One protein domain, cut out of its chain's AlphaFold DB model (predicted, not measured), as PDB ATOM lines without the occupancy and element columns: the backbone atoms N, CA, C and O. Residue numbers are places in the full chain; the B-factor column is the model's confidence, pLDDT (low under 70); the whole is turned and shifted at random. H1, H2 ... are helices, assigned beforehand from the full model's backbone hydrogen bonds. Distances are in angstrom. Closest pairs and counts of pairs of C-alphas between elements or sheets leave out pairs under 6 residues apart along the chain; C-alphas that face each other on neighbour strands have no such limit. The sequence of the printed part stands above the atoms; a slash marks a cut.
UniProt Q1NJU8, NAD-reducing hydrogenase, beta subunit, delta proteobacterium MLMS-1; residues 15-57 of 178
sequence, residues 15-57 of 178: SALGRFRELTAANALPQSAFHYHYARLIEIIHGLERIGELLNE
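This is residues 15 to 57 of the 178 residues of the protein "NAD-reducing hydrogenase, beta subunit" of delta proteobacterium MLMS-1 (UniProt Q1NJU8). One long helix, H2, has a short helix, H1, folded back beside its first part as a lopsided helical hairpin, joined by a wide loop, residues 22 to 34; residues 47 to 57, of which 47 to 56 belong to H2, stick out. The printed part has 43 residues with two named helices, H1 then H2, and no named strand; the class is all helix. It is loose, with a radius of gyration of the C-alphas of 12.9 A, and spans 39 by 18 by 10 A.

H2, residues 35 to 56, measures 32.2 A from C-alpha 35 at (11.160, -32.464, 38.676) to C-alpha 56 at (10.773, -6.575, 19.499). H1, residues 15 to 21, measures 9.9 A and begins at C-alpha 15, (20.827, -26.414, 26.997).

H2 touches H1 with residues 38 to 42 alone; the closest C-alphas, those of Ala 16 and Ile 42, are 6.5 A apart. The two form a helical hairpin, running opposite ways at a shallow tilt of 28 degrees. In H1 and H2 every O i to N i+4 pair is within hydrogen-bond range.

The two C-alphas farthest apart, those of Ala 25 and Glu 57, are 39.8 A apart. The printed part has no cut. The link from H1 to H2 is long, 13 residues. Mean pLDDT of the printed part is 85.2; residues 24 to 28 are under 70.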
ATOM      1  N   SER A  15      19.921 -25.932  25.958       73.81
ATOM      2  CA  SER A  15      20.827 -26.414  26.997       73.81
ATOM      3  C   SER A  15      20.123 -26.759  28.316       73.81
ATOM      4  O   SER A  15      20.448 -27.782  28.914       73.81
ATOM      5  N   ALA A  16      19.152 -25.961  28.777       77.19
ATOM      6  CA  ALA A  16      18.441 -26.214  30.034       77.19
ATOM      7  C   ALA A  16      17.479 -27.404  29.901       77.19
ATOM      8  O   ALA A  16      17.435 -28.273  30.772       77.19
ATOM      9  N   LEU A  17      16.774 -27.494  28.768       76.12
ATOM     10  CA  LEU A  17      15.946 -28.654  28.440       76.12
ATOM     11  C   LEU A  17      16.790 -29.921  28.226       76.12
ATOM     12  O   LEU A  17      16.378 -31.001  28.646       76.12
ATOM     13  N   GLY A  18      17.969 -29.794  27.608       78.25
ATOM     14  CA  GLY A  18      18.933 -30.891  27.478       78.25
ATOM     15  C   GLY A  18      19.339 -31.452  28.841       78.25
ATOM     16  O   GLY A  18      19.112 -32.629  29.109       78.25
ATOM     17  N   ARG A  19      19.799 -30.585  29.751       81.19
ATOM     18  CA  ARG A  19      20.153 -30.962  31.133       81.19
ATOM     19  C   ARG A  19      18.991 -31.582  31.903       81.19
ATOM     20  O   ARG A  19      19.194 -32.493  32.695       81.19
ATOM     21  N   PHE A  20      17.769 -31.108  31.678       83.25
ATOM     22  CA  PHE A  20      16.584 -31.687  32.306       83.25
ATOM     23  C   PHE A  20      16.313 -33.124  31.852       83.25
ATOM     24  O   PHE A  20      15.944 -33.965  32.666       83.25
ATOM     25  N   ARG A  21      16.528 -33.426  30.567       80.62
ATOM     26  CA  ARG A  21      16.387 -34.787  30.024       80.62
ATOM     27  C   ARG A  21      17.474 -35.734  30.527       80.62
ATOM     28  O   ARG A  21      17.215 -36.922  30.673       80.62
ATOM     29  N   GLU A  22      18.656 -35.206  30.835       82.25
ATOM     30  CA  GLU A  22      19.764 -35.961  31.436       82.25
ATOM     31  C   GLU A  22      19.508 -36.363  32.900       82.25
ATOM     32  O   GLU A  22      20.194 -37.247  33.411       82.25
ATOM     33  N   LEU A  23      18.510 -35.773  33.581       78.69
ATOM     34  CA  LEU A  23      18.156 -36.140  34.964       78.69
ATOM     35  C   LEU A  23      17.666 -37.588  35.101       78.69
ATOM     36  O   LEU A  23      17.594 -38.121  36.209       78.69
ATOM     37  N   THR A  24      17.320 -38.232  33.990       69.94
ATOM     38  CA  THR A  24      16.840 -39.609  33.950       69.94
ATOM     39  C   THR A  24      17.654 -40.453  32.985       69.94
ATOM     40  O   THR A  24      18.045 -40.019  31.904       69.94
ATOM     41  N   ALA A  25      17.900 -41.705  33.375       68.75
ATOM     42  CA  ALA A  25      18.607 -42.652  32.528       68.75
ATOM     43  C   ALA A  25      17.857 -42.875  31.199       68.75
ATOM     44  O   ALA A  25      16.628 -42.955  31.165       68.75
ATOM     45  N   ALA A  26      18.621 -43.019  30.113       64.56
ATOM     46  CA  ALA A  26      18.150 -43.470  28.801       64.56
ATOM     47  C   ALA A  26      17.032 -42.627  28.144       64.56
ATOM     48  O   ALA A  26      16.117 -43.192  27.549       64.56
ATOM     49  N   ASN A  27      17.094 -41.288  28.212       56.88
ATOM     50  CA  ASN A  27      16.103 -40.390  27.586       56.88
ATOM     51  C   ASN A  27      14.648 -40.620  28.048       56.88
ATOM     52  O   ASN A  27      13.710 -40.149  27.400       56.88
ATOM     53  N   ALA A  28      14.430 -41.324  29.164       67.25
ATOM     54  CA  ALA A  28      13.111 -41.404  29.772       67.25
ATOM     55  C   ALA A  28      12.673 -40.004  30.222       67.25
ATOM     56  O   ALA A  28      13.507 -39.185  30.601       67.25
ATOM     57  N   LEU A  29      11.372 -39.713  30.192       70.12
ATOM     58  CA  LEU A  29      10.870 -38.455  30.741       70.12
ATOM     59  C   LEU A  29      10.986 -38.483  32.271       70.12
ATOM     60  O   LEU A  29      10.563 -39.477  32.871       70.12
ATOM     61  N   PRO A  30      11.485 -37.416  32.920       77.06
ATOM     62  CA  PRO A  30      11.552 -37.355  34.374       77.06
ATOM     63  C   PRO A  30      10.167 -37.549  35.019       77.06
ATOM     64  O   PRO A  30       9.277 -36.731  34.833       77.06
ATOM     65  N   GLN A  31       9.982 -38.639  35.779       81.06
ATOM     66  CA  GLN A  31       8.676 -39.026  36.359       81.06
ATOM     67  C   GLN A  31       8.459 -38.558  37.810       81.06
ATOM     68  O   GLN A  31       7.347 -38.620  38.326       81.06
ATOM     69  N   SER A  32       9.517 -38.123  38.504       87.06
ATOM     70  CA  SER A  32       9.396 -37.649  39.889       87.06
ATOM     71  C   SER A  32       8.648 -36.318  39.951       87.06
ATOM     72  O   SER A  32       8.992 -35.385  39.224       87.06
ATOM     73  N   ALA A  33       7.701 -36.196  40.887       88.50
ATOM     74  CA  ALA A  33       6.978 -34.949  41.145       88.50
ATOM     75  C   ALA A  33       7.937 -33.770  41.397       88.50
ATOM     76  O   ALA A  33       7.697 -32.665  40.923       88.50
ATOM     77  N   PHE A  34       9.080 -34.006  42.049       89.44
ATOM     78  CA  PHE A  34      10.071 -32.963  42.333       89.44
ATOM     79  C   PHE A  34      10.663 -32.313  41.075       89.44
ATOM     80  O   PHE A  34      11.065 -31.149  41.115       89.44
ATOM     81  N   HIS A  35      10.672 -33.015  39.938       91.25
ATOM     82  CA  HIS A  35      11.160 -32.464  38.676       91.25
ATOM     83  C   HIS A  35      10.260 -31.351  38.119       91.25
ATOM     84  O   HIS A  35      10.745 -30.546  37.325       91.25
ATOM     85  N   TYR A  36       9.011 -31.212  38.586       92.19
ATOM     86  CA  TYR A  36       8.157 -30.073  38.230       92.19
ATOM     87  C   TYR A  36       8.772 -28.731  38.635       92.19
ATOM     88  O   TYR A  36       8.591 -27.742  37.932       92.19
ATOM     89  N   HIS A  37       9.520 -28.662  39.742       92.94
ATOM     90  CA  HIS A  37      10.204 -27.422  40.114       92.94
ATOM     91  C   HIS A  37      11.268 -27.032  39.091       92.94
ATOM     92  O   HIS A  37      11.329 -25.871  38.699       92.94
ATOM     93  N   TYR A  38      12.056 -28.001  38.621       91.12
ATOM     94  CA  TYR A  38      13.058 -27.759  37.588       91.12
ATOM     95  C   TYR A  38      12.386 -27.367  36.267       91.12
ATOM     96  O   TYR A  38      12.758 -26.359  35.673       91.12
ATOM     97  N   ALA A  39      11.368 -28.117  35.831       90.56
ATOM     98  CA  ALA A  39      10.625 -27.816  34.609       90.56
ATOM     99  C   ALA A  39      10.044 -26.391  34.633       90.56
ATOM    100  O   ALA A  39      10.240 -25.633  33.689       90.56
ATOM    101  N   ARG A  40       9.451 -25.977  35.760       92.81
ATOM    102  CA  ARG A  40       8.913 -24.622  35.940       92.81
ATOM    103  C   ARG A  40       9.986 -23.537  35.821       92.81
ATOM    104  O   ARG A  40       9.713 -22.476  35.277       92.81
ATOM    105  N   LEU A  41      11.213 -23.779  36.293       92.50
ATOM    106  CA  LEU A  41      12.317 -22.826  36.103       92.50
ATOM    107  C   LEU A  41      12.684 -22.669  34.621       92.50
ATOM    108  O   LEU A  41      12.933 -21.550  34.178       92.50
ATOM    109  N   ILE A  42      12.679 -23.763  33.854       90.94
ATOM    110  CA  ILE A  42      12.894 -23.712  32.399       90.94
ATOM    111  C   ILE A  42      11.785 -22.893  31.733       90.94
ATOM    112  O   ILE A  42      12.082 -22.031  30.911       90.94
ATOM    113  N   GLU A  43      10.526 -23.124  32.108       92.25
ATOM    114  CA  GLU A  43       9.380 -22.380  31.573       92.25
ATOM    115  C   GLU A  43       9.430 -20.888  31.916       92.25
ATOM    116  O   GLU A  43       9.099 -20.064  31.068       92.25
ATOM    117  N   ILE A  44       9.892 -20.515  33.116       93.38
ATOM    118  CA  ILE A  44      10.091 -19.106  33.491       93.38
ATOM    119  C   ILE A  44      11.128 -18.450  32.577       93.38
ATOM    120  O   ILE A  44      10.876 -17.365  32.057       93.38
ATOM    121  N   ILE A  45      12.277 -19.100  32.356       91.50
ATOM    122  CA  ILE A  45      13.322 -18.578  31.460       91.50
ATOM    123  C   ILE A  45      12.765 -18.426  30.042       91.50
ATOM    124  O   ILE A  45      12.874 -17.352  29.458       91.50
ATOM    125  N   HIS A  46      12.094 -19.460  29.533       89.75
ATOM    126  CA  HIS A  46      11.460 -19.420  28.221       89.75
ATOM    127  C   HIS A  46      10.423 -18.289  28.107       89.75
ATOM    128  O   HIS A  46      10.382 -17.581  27.104       89.75
ATOM    129  N   GLY A  47       9.606 -18.079  29.143       91.81
ATOM    130  CA  GLY A  47       8.636 -16.990  29.193       91.81
ATOM    131  C   GLY A  47       9.298 -15.613  29.135       91.81
ATOM    132  O   GLY A  47       8.829 -14.742  28.406       91.81
ATOM    133  N   LEU A  48      10.411 -15.420  29.848       92.50
ATOM    134  CA  LEU A  48      11.191 -14.179  29.808       92.50
ATOM    135  C   LEU A  48      11.808 -13.930  28.424       92.50
ATOM    136  O   LEU A  48      11.736 -12.809  27.920       92.50
ATOM    137  N   GLU A  49      12.364 -14.963  27.790       90.31
ATOM    138  CA  GLU A  49      12.888 -14.882  26.420       90.31
ATOM    139  C   GLU A  49      11.775 -14.518  25.428       90.31
ATOM    140  O   GLU A  49      11.924 -13.576  24.646       90.31
ATOM    141  N   ARG A  50      10.612 -15.180  25.523       91.50
ATOM    142  CA  ARG A  50       9.467 -14.909  24.646       91.50
ATOM    143  C   ARG A  50       8.907 -13.500  24.837       91.50
ATOM    144  O   ARG A  50       8.510 -12.877  23.855       91.50
ATOM    145  N   ILE A  51       8.898 -12.972  26.064       94.88
ATOM    146  CA  ILE A  51       8.554 -11.564  26.321       94.88
ATOM    147  C   ILE A  51       9.516 -10.644  25.562       94.88
ATOM    148  O   ILE A  51       9.062  -9.732  24.876       94.88
ATOM    149  N   GLY A  52      10.825 -10.894  25.645       94.44
ATOM    150  CA  GLY A  52      11.832 -10.120  24.917       94.44
ATOM    151  C   GLY A  52      11.608 -10.132  23.403       94.44
ATOM    152  O   GLY A  52      11.699  -9.091  22.759       94.44
ATOM    153  N   GLU A  53      11.263 -11.282  22.828       92.69
ATOM    154  CA  GLU A  53      10.936 -11.393  21.404       92.69
ATOM    155  C   GLU A  53       9.675 -10.615  21.028       92.69
ATOM    156  O   GLU A  53       9.723  -9.804  20.109       92.69
ATOM    157  N   LEU A  54       8.574 -10.823  21.760       94.75
ATOM    158  CA  LEU A  54       7.292 -10.150  21.523       94.75
ATOM    159  C   LEU A  54       7.431  -8.626  21.584       94.75
ATOM    160  O   LEU A  54       6.841  -7.918  20.773       94.75
ATOM    161  N   LEU A  55       8.239  -8.111  22.513       96.06
ATOM    162  CA  LEU A  55       8.516  -6.677  22.628       96.06
ATOM    163  C   LEU A  55       9.306  -6.112  21.436       96.06
ATOM    164  O   LEU A  55       9.234  -4.911  21.184       96.06
ATOM    165  N   ASN A  56      10.040  -6.955  20.707       95.38
ATOM    166  CA  ASN A  56      10.773  -6.575  19.499       95.38
ATOM    167  C   ASN A  56       9.965  -6.800  18.207       95.38
ATOM    168  O   ASN A  56      10.437  -6.444  17.126       95.38
ATOM    169  N   GLU A  57       8.760  -7.378  18.281       95.38
ATOM    170  CA  GLU A  57       7.907  -7.565  17.107       95.38
ATOM    171  C   GLU A  57       7.368  -6.200  16.626       95.38
ATOM    172  O   GLU A  57       6.739  -5.482  17.404       95.38
TER     173      GLU A  57